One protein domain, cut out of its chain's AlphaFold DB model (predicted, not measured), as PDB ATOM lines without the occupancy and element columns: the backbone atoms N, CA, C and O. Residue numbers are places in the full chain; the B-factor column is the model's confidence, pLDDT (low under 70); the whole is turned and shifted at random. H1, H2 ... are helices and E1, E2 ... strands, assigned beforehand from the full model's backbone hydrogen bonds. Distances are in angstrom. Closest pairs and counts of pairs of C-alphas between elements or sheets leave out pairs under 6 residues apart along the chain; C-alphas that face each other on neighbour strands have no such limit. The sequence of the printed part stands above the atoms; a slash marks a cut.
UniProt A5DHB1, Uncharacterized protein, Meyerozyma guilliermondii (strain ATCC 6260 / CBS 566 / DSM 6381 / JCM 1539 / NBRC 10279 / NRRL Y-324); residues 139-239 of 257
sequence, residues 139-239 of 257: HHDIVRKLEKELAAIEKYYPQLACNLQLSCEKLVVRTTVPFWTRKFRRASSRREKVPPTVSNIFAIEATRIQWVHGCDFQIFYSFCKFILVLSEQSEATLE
ATOM      1  N   HIS A 139     -40.120  18.912   0.841       62.25
ATOM      2  CA  HIS A 139     -40.076  17.531   1.346       62.25
ATOM      3  C   HIS A 139     -39.813  16.504   0.228       62.25
ATOM      4  O   HIS A 139     -38.954  15.640   0.376       62.25
ATOM      5  N   HIS A 140     -40.487  16.634  -0.921       64.56
ATOM      6  CA  HIS A 140     -40.330  15.705  -2.045       64.56
ATOM      7  C   HIS A 140     -38.942  15.799  -2.710       64.56
ATOM      8  O   HIS A 140     -38.325  14.781  -3.021       64.56
ATOM      9  N   ASP A 141     -38.398  17.007  -2.871       69.50
ATOM     10  CA  ASP A 141     -37.079  17.195  -3.487       69.50
ATOM     11  C   ASP A 141     -35.934  16.739  -2.578       69.50
ATOM     12  O   ASP A 141     -34.947  16.180  -3.061       69.50
ATOM     13  N   ILE A 142     -36.068  16.935  -1.261       72.25
ATOM     14  CA  ILE A 142     -35.117  16.403  -0.278       72.25
ATOM     15  C   ILE A 142     -35.119  14.873  -0.324       72.25
ATOM     16  O   ILE A 142     -34.038  14.288  -0.355       72.25
ATOM     17  N   VAL A 143     -36.296  14.232  -0.383       71.00
ATOM     18  CA  VAL A 143     -36.419  12.770  -0.535       71.00
ATOM     19  C   VAL A 143     -35.677  12.308  -1.792       71.00
ATOM     20  O   VAL A 143     -34.740  11.521  -1.684       71.00
ATOM     21  N   ARG A 144     -35.989  12.881  -2.963       72.50
ATOM     22  CA  ARG A 144     -35.361  12.501  -4.241       72.50
ATOM     23  C   ARG A 144     -33.839  12.702  -4.250       72.50
ATOM     24  O   ARG A 144     -33.098  11.904  -4.826       72.50
ATOM     25  N   LYS A 145     -33.339  13.782  -3.640       76.88
ATOM     26  CA  LYS A 145     -31.893  14.047  -3.538       76.88
ATOM     27  C   LYS A 145     -31.201  13.079  -2.583       76.88
ATOM     28  O   LYS A 145     -30.108  12.614  -2.895       76.88
ATOM     29  N   LEU A 146     -31.837  12.755  -1.458       75.12
ATOM     30  CA  LEU A 146     -31.340  11.743  -0.530       75.12
ATOM     31  C   LEU A 146     -31.281  10.367  -1.188       75.12
ATOM     32  O   LEU A 146     -30.258   9.706  -1.073       75.12
ATOM     33  N   GLU A 147     -32.314   9.971  -1.930       74.94
ATOM     34  CA  GLU A 147     -32.318   8.725  -2.707       74.94
ATOM     35  C   GLU A 147     -31.164   8.683  -3.714       74.94
ATOM     36  O   GLU A 147     -30.463   7.679  -3.804       74.94
ATOM     37  N   LYS A 148     -30.899   9.787  -4.426       77.50
ATOM     38  CA  LYS A 148     -29.779   9.871  -5.377       77.50
ATOM     39  C   LYS A 148     -28.415   9.734  -4.691       77.50
ATOM     40  O   LYS A 148     -27.541   9.034  -5.203       77.50
ATOM     41  N   GLU A 149     -28.224  10.401  -3.557       73.81
ATOM     42  CA  GLU A 149     -26.993  10.298  -2.763       73.81
ATOM     43  C   GLU A 149     -26.818   8.886  -2.187       73.81
ATOM     44  O   GLU A 149     -25.719   8.341  -2.228       73.81
ATOM     45  N   LEU A 150     -27.896   8.259  -1.712       72.12
ATOM     46  CA  LEU A 150     -27.866   6.886  -1.213       72.12
ATOM     47  C   LEU A 150     -27.558   5.881  -2.319       72.12
ATOM     48  O   LEU A 150     -26.646   5.081  -2.147       72.12
ATOM     49  N   ALA A 151     -28.207   5.985  -3.480       72.25
ATOM     50  CA  ALA A 151     -27.933   5.126  -4.633       72.25
ATOM     51  C   ALA A 151     -26.470   5.235  -5.102       72.25
ATOM     52  O   ALA A 151     -25.845   4.241  -5.481       72.25
ATOM     53  N   ALA A 152     -25.880   6.434  -5.032       71.06
ATOM     54  CA  ALA A 152     -24.465   6.632  -5.333       71.06
ATOM     55  C   ALA A 152     -23.536   5.938  -4.319       71.06
ATOM     56  O   ALA A 152     -22.424   5.551  -4.677       71.06
ATOM     57  N   ILE A 153     -23.978   5.768  -3.070       65.81
ATOM     58  CA  ILE A 153     -23.187   5.231  -1.955       65.81
ATOM     59  C   ILE A 153     -23.375   3.715  -1.788       65.81
ATOM     60  O   ILE A 153     -22.397   3.018  -1.509       65.81
ATOM     61  N   GLU A 154     -24.580   3.186  -2.023       68.00
ATOM     62  CA  GLU A 154     -24.905   1.748  -1.991       68.00
ATOM     63  C   GLU A 154     -24.017   0.933  -2.936       68.00
ATOM     64  O   GLU A 154     -23.587  -0.167  -2.593       68.00
ATOM     65  N   LYS A 155     -23.624   1.519  -4.075       64.44
ATOM     66  CA  LYS A 155     -22.667   0.925  -5.021       64.44
ATOM     67  C   LYS A 155     -21.321   0.546  -4.384       64.44
ATOM     68  O   LYS A 155     -20.647  -0.359  -4.872       64.44
ATOM     69  N   TYR A 156     -20.903   1.243  -3.327       59.12
ATOM     70  CA  TYR A 156     -19.585   1.082  -2.701       59.12
ATOM     71  C   TYR A 156     -19.639   0.431  -1.318       59.12
ATOM     72  O   TYR A 156     -18.632  -0.102  -0.852       59.12
ATOM     73  N   TYR A 157     -20.801   0.466  -0.669       62.28
ATOM     74  CA  TYR A 157     -21.024  -0.098   0.655       62.28
ATOM     75  C   TYR A 157     -22.322  -0.921   0.643       62.28
ATOM     76  O   TYR A 157     -23.329  -0.474   1.177       62.28
ATOM     77  N   PRO A 158     -22.330  -2.133   0.065       59.84
ATOM     78  CA  PRO A 158     -23.518  -2.995   0.055       59.84
ATOM     79  C   PRO A 158     -23.993  -3.398   1.467       59.84
ATOM     80  O   PRO A 158     -25.145  -3.767   1.658       59.84
ATOM     81  N   GLN A 159     -23.121  -3.292   2.475       55.03
ATOM     82  CA  GLN A 159     -23.420  -3.491   3.899       55.03
ATOM     83  C   GLN A 159     -24.067  -2.275   4.589       55.03
ATOM     84  O   GLN A 159     -24.249  -2.274   5.810       55.03
ATOM     85  N   LEU A 160     -24.335  -1.199   3.849       60.72
ATOM     86  CA  LEU A 160     -24.958   0.007   4.372       60.72
ATOM     87  C   LEU A 160     -26.416  -0.306   4.709       60.72
ATOM     88  O   LEU A 160     -27.280  -0.332   3.841       60.72
ATOM     89  N   ALA A 161     -26.705  -0.528   5.989       58.84
ATOM     90  CA  ALA A 161     -28.076  -0.592   6.475       58.84
ATOM     91  C   ALA A 161     -28.635   0.838   6.547       58.84
ATOM     92  O   ALA A 161     -28.744   1.416   7.632       58.84
ATOM     93  N   CYS A 162     -28.912   1.437   5.385       61.72
ATOM     94  CA  CYS A 162     -29.694   2.659   5.299       61.72
ATOM     95  C   CYS A 162     -31.112   2.325   4.846       61.72
ATOM     96  O   CYS A 162     -31.309   1.602   3.879       61.72
ATOM     97  N   ASN A 163     -32.102   2.819   5.581       66.44
ATOM     98  CA  ASN A 163     -33.502   2.671   5.211       66.44
ATOM     99  C   ASN A 163     -34.154   4.051   5.279       66.44
ATOM    100  O   ASN A 163     -34.121   4.704   6.332       66.44
ATOM    101  N   LEU A 164     -34.693   4.486   4.141       66.31
ATOM    102  CA  LEU A 164     -35.580   5.633   4.046       66.31
ATOM    103  C   LEU A 164     -37.015   5.125   4.132       66.31
ATOM    104  O   LEU A 164     -37.499   4.461   3.220       66.31
ATOM    105  N   GLN A 165     -37.699   5.461   5.220       69.75
ATOM    106  CA  GLN A 165     -39.119   5.167   5.360       69.75
ATOM    107  C   GLN A 165     -39.905   6.468   5.240       69.75
ATOM    108  O   GLN A 165     -39.803   7.343   6.105       69.75
ATOM    109  N   LEU A 166     -40.683   6.587   4.165       62.22
ATOM    110  CA  LEU A 166     -41.599   7.700   3.955       62.22
ATOM    111  C   LEU A 166     -42.980   7.337   4.513       62.22
ATOM    112  O   LEU A 166     -43.558   6.311   4.163       62.22
ATOM    113  N   SER A 167     -43.503   8.188   5.385       63.22
ATOM    114  CA  SER A 167     -44.907   8.221   5.795       63.22
ATOM    115  C   SER A 167     -45.468   9.606   5.470       63.22
ATOM    116  O   SER A 167     -44.686  10.534   5.266       63.22
ATOM    117  N   CYS A 168     -46.795   9.745   5.414       51.25
ATOM    118  CA  CYS A 168     -47.563  10.864   4.844       51.25
ATOM    119  C   CYS A 168     -47.030  12.279   5.162       51.25
ATOM    120  O   CYS A 168     -47.223  13.182   4.357       51.25
ATOM    121  N   GLU A 169     -46.330  12.474   6.286       66.19
ATOM    122  CA  GLU A 169     -45.751  13.766   6.693       66.19
ATOM    123  C   GLU A 169     -44.338  13.668   7.299       66.19
ATOM    124  O   GLU A 169     -43.837  14.615   7.913       66.19
ATOM    125  N   LYS A 170     -43.689  12.504   7.181       71.62
ATOM    126  CA  LYS A 170     -42.456  12.201   7.909       71.62
ATOM    127  C   LYS A 170     -41.538  11.295   7.107       71.62
ATOM    128  O   LYS A 170     -41.888  10.155   6.805       71.62
ATOM    129  N   LEU A 171     -40.328  11.775   6.841       79.94
ATOM    130  CA  LEU A 171     -39.234  10.960   6.326       79.94
ATOM    131  C   LEU A 171     -38.364  10.481   7.490       79.94
ATOM    132  O   LEU A 171     -37.793  11.286   8.225       79.94
ATOM    133  N   VAL A 172     -38.226   9.169   7.653       76.88
ATOM    134  CA  VAL A 172     -37.312   8.569   8.631       76.88
ATOM    135  C   VAL A 172     -36.070   8.063   7.914       76.88
ATOM    136  O   VAL A 172     -36.166   7.234   7.015       76.88
ATOM    137  N   VAL A 173     -34.903   8.535   8.348       81.06
ATOM    138  CA  VAL A 173     -33.592   8.106   7.856       81.06
ATOM    139  C   VAL A 173     -32.936   7.242   8.921       81.06
ATOM    140  O   VAL A 173     -32.538   7.740   9.974       81.06
ATOM    141  N   ARG A 174     -32.818   5.942   8.656       80.38
ATOM    142  CA  ARG A 174     -32.034   5.008   9.477       80.38
ATOM    143  C   ARG A 174     -30.700   4.770   8.802       80.38
ATOM    144  O   ARG A 174     -30.687   4.572   7.597       80.38
ATOM    145  N   THR A 175     -29.595   4.794   9.535       80.00
ATOM    146  CA  THR A 175     -28.262   4.547   8.972       80.00
ATOM    147  C   THR A 175     -27.266   4.095  10.030       80.00
ATOM    148  O   THR A 175     -27.214   4.639  11.132       80.00
ATOM    149  N   THR A 176     -26.416   3.134   9.684       77.62
ATOM    150  CA  THR A 176     -25.286   2.699  10.519       77.62
ATOM    151  C   THR A 176     -23.995   3.450  10.210       77.62
ATOM    152  O   THR A 176     -23.008   3.264  10.916       77.62
ATOM    153  N   VAL A 177     -23.969   4.335   9.205       79.38
ATOM    154  CA  VAL A 177     -22.793   5.164   8.886       79.38
ATOM    155  C   VAL A 177     -23.158   6.610   8.526       79.38
ATOM    156  O   VAL A 177     -24.196   6.871   7.911       79.38
ATOM    157  N   PRO A 178     -22.299   7.589   8.858       82.12
ATOM    158  CA  PRO A 178     -22.581   8.997   8.616       82.12
ATOM    159  C   PRO A 178     -22.176   9.424   7.197       82.12
ATOM    160  O   PRO A 178     -21.230  10.196   7.005       82.12
ATOM    161  N   PHE A 179     -22.877   8.897   6.190       82.75
ATOM    162  CA  PHE A 179     -22.487   8.995   4.778       82.75
ATOM    163  C   PHE A 179     -22.392  10.437   4.243       82.75
ATOM    164  O   PHE A 179     -21.577  10.748   3.375       82.75
ATOM    165  N   TRP A 180     -23.165  11.353   4.826       84.75
ATOM    166  CA  TRP A 180     -23.180  12.782   4.502       84.75
ATOM    167  C   TRP A 180     -21.968  13.554   5.037       84.75
ATOM    168  O   TRP A 180     -21.818  14.749   4.766       84.75
ATOM    169  N   THR A 181     -21.111  12.931   5.846       83.94
ATOM    170  CA  THR A 181     -19.952  13.621   6.414       83.94
ATOM    171  C   THR A 181     -18.819  13.727   5.402       83.94
ATOM    172  O   THR A 181     -18.558  12.832   4.599       83.94
ATOM    173  N   ARG A 182     -18.057  14.823   5.486       79.50
ATOM    174  CA  ARG A 182     -16.858  15.018   4.657       79.50
ATOM    175  C   ARG A 182     -15.828  13.905   4.861       79.50
ATOM    176  O   ARG A 182     -15.158  13.522   3.907       79.50
ATOM    177  N   LYS A 183     -15.705  13.404   6.095       80.00
ATOM    178  CA  LYS A 183     -14.809  12.296   6.447       80.00
ATOM    179  C   LYS A 183     -15.202  11.024   5.693       80.00
ATOM    180  O   LYS A 183     -14.343  10.444   5.038       80.00
ATOM    181  N   PHE A 184     -16.485  10.656   5.722       80.62
ATOM    182  CA  PHE A 184     -16.987   9.488   5.002       80.62
ATOM    183  C   PHE A 184     -16.803   9.626   3.489       80.62
ATOM    184  O   PHE A 184     -16.217   8.748   2.867       80.62
ATOM    185  N   ARG A 185     -17.203  10.761   2.895       78.25
ATOM    186  CA  ARG A 185     -17.051  10.987   1.446       78.25
ATOM    187  C   ARG A 185     -15.597  10.898   0.976       78.25
ATOM    188  O   ARG A 185     -15.331  10.291  -0.052       78.25
ATOM    189  N   ARG A 186     -14.641  11.440   1.741       80.50
ATOM    190  CA  ARG A 186     -13.203  11.338   1.423       80.50
ATOM    191  C   ARG A 186     -12.688   9.902   1.490       80.50
ATOM    192  O   ARG A 186     -11.953   9.495   0.597       80.50
ATOM    193  N   ALA A 187     -13.071   9.162   2.530       78.38
ATOM    194  CA  ALA A 187     -12.724   7.750   2.661       78.38
ATOM    195  C   ALA A 187     -13.317   6.929   1.501       78.38
ATOM    196  O   ALA A 187     -12.613   6.132   0.889       78.38
ATOM    197  N   SER A 188     -14.565   7.214   1.115       72.31
ATOM    198  CA  SER A 188     -15.231   6.603  -0.039       72.31
ATOM    199  C   SER A 188     -14.508   6.896  -1.361       72.31
ATOM    200  O   SER A 188     -14.226   5.962  -2.111       72.31
ATOM    201  N   SER A 189     -14.098   8.145  -1.625       76.00
ATOM    202  CA  SER A 189     -13.307   8.481  -2.822       76.00
ATOM    203  C   SER A 189     -11.962   7.749  -2.877       76.00
ATOM    204  O   SER A 189     -11.466   7.456  -3.962       76.00
ATOM    205  N   ARG A 190     -11.380   7.432  -1.714       82.31
ATOM    206  CA  ARG A 190     -10.137   6.654  -1.578       82.31
ATOM    207  C   ARG A 190     -10.360   5.143  -1.487       82.31
ATOM    208  O   ARG A 190      -9.390   4.403  -1.390       82.31
ATOM    209  N   ARG A 191     -11.615   4.684  -1.542       75.62
ATOM    210  CA  ARG A 191     -12.016   3.273  -1.394       75.62
ATOM    211  C   ARG A 191     -11.578   2.652  -0.060       75.62
ATOM    212  O   ARG A 191     -11.348   1.450   0.033       75.62
ATOM    213  N   GLU A 192     -11.477   3.468   0.984       78.75
ATOM    214  CA  GLU A 192     -11.136   3.022   2.332       78.75
ATOM    215  C   GLU A 192     -12.366   2.419   3.034       78.75
ATOM    216  O   GLU A 192     -13.499   2.908   2.912       78.75
ATOM    217  N   LYS A 193     -12.151   1.353   3.817       67.94
ATOM    218  CA  LYS A 193     -13.202   0.790   4.671       67.94
ATOM    219  C   LYS A 193     -13.479   1.750   5.827       67.94
ATOM    220  O   LYS A 193     -12.590   2.044   6.620       67.94
ATOM    221  N   VAL A 194     -14.728   2.190   5.951       67.00
ATOM    222  CA  VAL A 194     -15.203   2.927   7.126       67.00
ATOM    223  C   VAL A 194     -15.969   1.945   8.012       67.00
ATOM    224  O   VAL A 194     -16.927   1.340   7.528       67.00
ATOM    225  N   PRO A 195     -15.559   1.736   9.275       65.44
ATOM    226  CA  PRO A 195     -16.284   0.849  10.172       65.44
ATOM    227  C   PRO A 195     -17.696   1.397  10.440       65.44
ATOM    228  O   PRO A 195     -17.862   2.618  10.557       65.44
ATOM    229  N   PRO A 196     -18.711   0.521  10.540       64.69
ATOM    230  CA  PRO A 196     -20.045   0.939  10.928       64.69
ATOM    231  C   PRO A 196     -20.015   1.595  12.310       64.69
ATOM    232  O   PRO A 196     -19.325   1.152  13.227       64.69
ATOM    233  N   THR A 197     -20.762   2.682  12.437       66.50
ATOM    234  CA  THR A 197     -21.064   3.323  13.717       66.50
ATOM    235  C   THR A 197     -22.316   2.703  14.340       66.50
ATOM    236  O   THR A 197     -23.007   1.894  13.719       66.50
ATOM    237  N   VAL A 198     -22.632   3.104  15.575       66.88
ATOM    238  CA  VAL A 198     -23.929   2.810  16.204       66.88
ATOM    239  C   VAL A 198     -25.060   3.302  15.294       66.88
ATOM    240  O   VAL A 198     -24.912   4.320  14.615       66.88
ATOM    241  N   SER A 199     -26.179   2.574  15.274       75.62
ATOM    242  CA  SER A 199     -27.373   2.940  14.508       75.62
ATOM    243  C   SER A 199     -27.788   4.385  14.796       75.62
ATOM    244  O   SER A 199     -27.885   4.799  15.950       75.62
ATOM    245  N   ASN A 200     -28.032   5.158  13.743       77.44
ATOM    246  CA  ASN A 200     -28.599   6.495  13.821       77.44
ATOM    247  C   ASN A 200     -29.985   6.478  13.185       77.44
ATOM    248  O   ASN A 200     -30.182   5.897  12.118       77.44
ATOM    249  N   ILE A 201     -30.940   7.135  13.837       77.19
ATOM    250  CA  ILE A 201     -32.295   7.325  13.331       77.19
ATOM    251  C   ILE A 201     -32.598   8.815  13.411       77.19
ATOM    252  O   ILE A 201     -32.548   9.416  14.488       77.19
ATOM    253  N   PHE A 202     -32.930   9.404  12.270       82.06
ATOM    254  CA  PHE A 202     -33.365  10.788  12.161       82.06
ATOM    255  C   PHE A 202     -34.757  10.845  11.557       82.06
ATOM    256  O   PHE A 202     -35.116  10.015  10.726       82.06
ATOM    257  N   ALA A 203     -35.534  11.835  11.970       74.31
ATOM    258  CA  ALA A 203     -36.834  12.124  11.395       74.31
ATOM    259  C   ALA A 203     -36.824  13.532  10.811       74.31
ATOM    260  O   ALA A 203     -36.402  14.471  11.480       74.31
ATOM    261  N   ILE A 204     -37.284  13.672   9.578       78.12
ATOM    262  CA  ILE A 204     -37.451  14.943   8.888       78.12
ATOM    263  C   ILE A 204     -38.954  15.156   8.728       78.12
ATOM    264  O   ILE A 204     -39.663  14.291   8.221       78.12
ATOM    265  N   GLU A 205     -39.426  16.297   9.211       69.25
ATOM    266  CA  GLU A 205     -40.809  16.760   9.128       69.25
ATOM    267  C   GLU A 205     -40.799  18.173   8.525       69.25
ATOM    268  O   GLU A 205     -39.765  18.847   8.527       69.25
ATOM    269  N   ALA A 206     -41.949  18.664   8.057       64.94
ATOM    270  CA  ALA A 206     -42.054  19.949   7.349       64.94
ATOM    271  C   ALA A 206     -41.447  21.153   8.099       64.94
ATOM    272  O   ALA A 206     -41.071  22.140   7.473       64.94
ATOM    273  N   THR A 207     -41.357  21.086   9.431       62.16
ATOM    274  CA  THR A 207     -40.881  22.200  10.263       62.16
ATOM    275  C   THR A 207     -39.593  21.923  11.048       62.16
ATOM    276  O   THR A 207     -39.082  22.812  11.741       62.16
ATOM    277  N   ARG A 208     -39.071  20.687  11.011       66.31
ATOM    278  CA  ARG A 208     -37.985  20.259  11.911       66.31
ATOM    279  C   ARG A 208     -37.282  18.980  11.467       66.31
ATOM    280  O   ARG A 208     -37.860  18.126  10.807       66.31
ATOM    281  N   ILE A 209     -36.052  18.817  11.953       72.94
ATOM    282  CA  ILE A 209     -35.309  17.552  11.926       72.94
ATOM    283  C   ILE A 209     -35.112  17.098  13.371       72.94
ATOM    284  O   ILE A 209     -34.648  17.869  14.212       72.94
ATOM    285  N   GLN A 210     -35.468  15.855  13.671       65.75
ATOM    286  CA  GLN A 210     -35.374  15.254  14.995       65.75
ATOM    287  C   GLN A 210     -34.300  14.168  15.027       65.75
ATOM    288  O   GLN A 210     -34.188  13.347  14.113       65.75
ATOM    289  N   TRP A 211     -33.549  14.131  16.127       74.44
ATOM    290  CA  TRP A 211     -32.667  13.021  16.454       74.44
ATOM    291  C   TRP A 211     -33.458  11.968  17.234       74.44
ATOM    292  O   TRP A 211     -33.793  12.184  18.394       74.44
ATOM    293  N   VAL A 212     -33.804  10.857  16.583       64.38
ATOM    294  CA  VAL A 212     -34.618   9.785  17.183       64.38
ATOM    295  C   VAL A 212     -33.731   8.782  17.926       64.38
ATOM    296  O   VAL A 212     -34.097   8.306  18.994       64.38
ATOM    297  N   HIS A 213     -32.558   8.459  17.373       65.12
ATOM    298  CA  HIS A 213     -31.599   7.532  17.979       65.12
ATOM    299  C   HIS A 213     -30.177   7.785  17.455       65.12
ATOM    300  O   HIS A 213     -29.999   8.175  16.301       65.12
ATOM    301  N   GLY A 214     -29.161   7.565  18.290       70.44
ATOM    302  CA  GLY A 214     -27.739   7.651  17.939       70.44
ATOM    303  C   GLY A 214     -26.871   8.012  19.145       70.44
ATOM    304  O   GLY A 214     -27.384   8.338  20.215       70.44
ATOM    305  N   CYS A 215     -25.548   7.975  18.981       60.41
ATOM    306  CA  CYS A 215     -24.596   8.216  20.075       60.41
ATOM    307  C   CYS A 215     -23.738   9.486  19.923       60.41
ATOM    308  O   CYS A 215     -23.037   9.853  20.864       60.41
ATOM    309  N   ASP A 216     -23.779  10.163  18.770       70.38
ATOM    310  CA  ASP A 216     -22.928  11.321  18.470       70.38
ATOM    311  C   ASP A 216     -23.741  12.503  17.912       70.38
ATOM    312  O   ASP A 216     -24.289  12.467  16.809       70.38
ATOM    313  N   PHE A 217     -23.781  13.599  18.673       60.62
ATOM    314  CA  PHE A 217     -24.472  14.818  18.262       60.62
ATOM    315  C   PHE A 217     -23.802  15.517  17.068       60.62
ATOM    316  O   PHE A 217     -24.492  16.150  16.276       60.62
ATOM    317  N   GLN A 218     -22.481  15.425  16.897       70.69
ATOM    318  CA  GLN A 218     -21.806  16.022  15.737       70.69
ATOM    319  C   GLN A 218     -22.236  15.332  14.438       70.69
ATOM    320  O   GLN A 218     -22.381  15.981  13.397       70.69
ATOM    321  N   ILE A 219     -22.519  14.029  14.510       77.19
ATOM    322  CA  ILE A 219     -23.120  13.267  13.414       77.19
ATOM    323  C   ILE A 219     -24.523  13.813  13.099       77.19
ATOM    324  O   ILE A 219     -24.787  14.159  11.948       77.19
ATOM    325  N   PHE A 220     -25.379  14.017  14.103       74.88
ATOM    326  CA  PHE A 220     -26.705  14.624  13.912       74.88
ATOM    327  C   PHE A 220     -26.653  16.080  13.403       74.88
ATOM    328  O   PHE A 220     -27.392  16.469  12.499       74.88
ATOM    329  N   TYR A 221     -25.750  16.905  13.925       71.19
ATOM    330  CA  TYR A 221     -25.601  18.300  13.512       71.19
ATOM    331  C   TYR A 221     -25.107  18.422  12.067       71.19
ATOM    332  O   TYR A 221     -25.623  19.222  11.284       71.19
ATOM    333  N   SER A 222     -24.127  17.599  11.686       79.75
ATOM    334  CA  SER A 222     -23.676  17.525  10.296       79.75
ATOM    335  C   SER A 222     -24.769  16.999   9.362       79.75
ATOM    336  O   SER A 222     -24.827  17.442   8.217       79.75
ATOM    337  N   PHE A 223     -25.660  16.130   9.854       83.56
ATOM    338  CA  PHE A 223     -26.834  15.673   9.110       83.56
ATOM    339  C   PHE A 223     -27.806  16.827   8.861       83.56
ATOM    340  O   PHE A 223     -28.181  17.074   7.721       83.56
ATOM    341  N   CYS A 224     -28.125  17.620   9.888       76.00
ATOM    342  CA  CYS A 224     -28.985  18.797   9.736       76.00
ATOM    343  C   CYS A 224     -28.429  19.792   8.704       76.00
ATOM    344  O   CYS A 224     -29.171  20.278   7.856       76.00
ATOM    345  N   LYS A 225     -27.115  20.059   8.733       76.62
ATOM    346  CA  LYS A 225     -26.446  20.906   7.727       76.62
ATOM    347  C   LYS A 225     -26.538  20.334   6.321       76.62
ATOM    348  O   LYS A 225     -26.721  21.078   5.368       76.62
ATOM    349  N   PHE A 226     -26.371  19.025   6.191       83.88
ATOM    350  CA  PHE A 226     -26.474  18.356   4.906       83.88
ATOM    351  C   PHE A 226     -27.881  18.490   4.317       83.88
ATOM    352  O   PHE A 226     -28.006  18.903   3.169       83.88
ATOM    353  N   ILE A 227     -28.926  18.245   5.113       81.12
ATOM    354  CA  ILE A 227     -30.321  18.421   4.679       81.12
ATOM    355  C   ILE A 227     -30.618  19.875   4.299       81.12
ATOM    356  O   ILE A 227     -31.273  20.121   3.292       81.12
ATOM    357  N   LEU A 228     -30.087  20.838   5.055       72.69
ATOM    358  CA  LEU A 228     -30.190  22.263   4.737       72.69
ATOM    359  C   LEU A 228     -29.602  22.605   3.365       72.69
ATOM    360  O   LEU A 228     -30.284  23.208   2.546       72.69
ATOM    361  N   VAL A 229     -28.380  22.148   3.081       76.50
ATOM    362  CA  VAL A 229     -27.737  22.362   1.775       76.50
ATOM    363  C   VAL A 229     -28.540  21.709   0.648       76.50
ATOM    364  O   VAL A 229     -28.697  22.301  -0.418       76.50
ATOM    365  N   LEU A 230     -29.077  20.505   0.870       75.00
ATOM    366  CA  LEU A 230     -29.945  19.855  -0.115       75.00
ATOM    367  C   LEU A 230     -31.213  20.679  -0.391       75.00
ATOM    368  O   LEU A 230     -31.640  20.735  -1.546       75.00
ATOM    369  N   SER A 231     -31.769  21.326   0.639       67.50
ATOM    370  CA  SER A 231     -32.940  22.203   0.540       67.50
ATOM    371  C   SER A 231     -32.634  23.500  -0.215       67.50
ATOM    372  O   SER A 231     -33.340  23.829  -1.163       67.50
ATOM    373  N   GLU A 232     -31.549  24.199   0.132       67.94
ATOM    374  CA  GLU A 232     -31.121  25.454  -0.518       67.94
ATOM    375  C   GLU A 232     -30.793  25.241  -2.006       67.94
ATOM    376  O   GLU A 232     -31.169  26.032  -2.870       67.94
ATOM    377  N   GLN A 233     -30.163  24.111  -2.348       63.69
ATOM    378  CA  GLN A 233     -29.940  23.732  -3.745       63.69
ATOM    379  C   GLN A 233     -31.248  23.476  -4.508       63.69
ATOM    380  O   GLN A 233     -31.244  23.505  -5.736       63.69
ATOM    381  N   SER A 234     -32.351  23.132  -3.835       57.72
ATOM    382  CA  SER A 234     -33.652  22.961  -4.499       57.72
ATOM    383  C   SER A 234     -34.256  24.320  -4.836       57.72
ATOM    384  O   SER A 234     -34.698  24.513  -5.964       57.72
ATOM    385  N   GLU A 235     -34.185  25.275  -3.907       56.72
ATOM    386  CA  GLU A 235     -34.665  26.650  -4.107       56.72
ATOM    387  C   GLU A 235     -33.911  27.357  -5.242       56.72
ATOM    388  O   GLU A 235     -34.541  27.865  -6.166       56.72
ATOM    389  N   ALA A 236     -32.577  27.262  -5.279       56.72
ATOM    390  CA  ALA A 236     -31.771  27.850  -6.355       56.72
ATOM    391  C   ALA A 236     -32.047  27.229  -7.741       56.72
ATOM    392  O   ALA A 236     -31.944  27.905  -8.764       56.72
ATOM    393  N   THR A 237     -32.422  25.945  -7.797       53.47
ATOM    394  CA  THR A 237     -32.790  25.278  -9.061       53.47
ATOM    395  C   THR A 237     -34.178  25.725  -9.542       53.47
ATOM    396  O   THR A 237     -34.405  25.835 -10.748       53.47
ATOM    397  N   LEU A 238     -35.098  26.033  -8.622       53.03
ATOM    398  CA  LEU A 238     -36.426  26.588  -8.919       53.03
ATOM    399  C   LEU A 238     -36.351  28.069  -9.346       53.03
ATOM    400  O   LEU A 238     -37.045  28.488 -10.272       53.03
ATOM    401  N   GLU A 239     -35.459  28.862  -8.749       52.16
ATOM    402  CA  GLU A 239     -35.204  30.252  -9.164       52.16
ATOM    403  C   GLU A 239     -34.484  30.335 -10.521       52.16
ATOM    404  O   GLU A 239     -34.884  31.096 -11.399       52.16
TER     405      GLU A 239
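This is residues 139 to 239 of the 257 residues of an uncharacterized protein of Meyerozyma guilliermondii (strain ATCC 6260 / CBS 566 / DSM 6381 / JCM 1539 / NBRC 10279 / NRRL Y-324) (UniProt A5DHB1). A sheet of four antiparallel strands is a wall with two helices, H1 and H3, over one face and the other face bare. H1 runs along the strands at the E1 and E2 side, H3 slants over E3 and E4, and the two meet at a steep angle; the small helix H2 lies off the sheet, beyond the end where E2 stops and E3 starts. The printed part has 101 residues with three named helices and four named strands, in the order H1 E1 E2 H2 E3 E4 H3, and the sheet runs E1 E2 E3 E4. The class is mixed, helices and strands, in two layers, the sheet being one and H1 and H3 on one face of it the other. The whole is compact, with a radius of gyration of the C-alphas of 13.3 A, and spans 37 by 29 by 22 A.

In the sheet, E1 is residues 163 to 167, 12.7 A long, E2 residues 170 to 175, 16.2 A, E3 residues 200 to 205, 16.6 A, and E4 residues 208 to 213, 15.5 A. H1, residues 139 to 154, is 22.1 A long and begins at C-alpha 139 (-40.076, 17.531, 1.346). H2 is residues 182 to 189, 10.5 A. H3, residues 217 to 239, is 33.3 A long and ends at C-alpha 239 (-35.204, 30.252, -9.164).

E1 and E2 form a hairpin, with N 165 and O 172 at 3.0 A. E2 and E3 are antiparallel neighbours, with N 173 and O 202 at 2.8 A. E3 and E4 form a second hairpin, with N 203 and O 210 at 2.9 A. H1 is on the sheet at a height of 10.1 A, over E2 and only just over E1, with 3 C-alphas falling on E1; it runs along the strands, at 16 degrees to E2 on the local plane. H3 is on the same face at a height of 9.1 A, slantwise to the strands at 35 degrees to E3 on the local plane; its closest C-alphas to E4 are those of Phe 220 and Trp 211, 6.7 A. H1, with residues 141 to 145 alone, touches H3, with residues 227 to 234 alone, at a steep tilt of 62 degrees, opposite ways; the closest C-alphas are those of Ile 142 and Leu 230, 6.2 A. H2 is not on the sheet; it is apart from H3, and only just apart from H1, at 8.3 A. In H1, H2 and H3 every O i to N i+4 pair is within hydrogen-bond range.

The two C-alphas farthest apart, those of Pro 195 and Glu 239, are 40.0 A apart. The printed part has no cut, and no link is long. The mean pLDDT of the printed part is 70.8; 44 residues are under 70, among them residues 153 to 169 and 231 to 239.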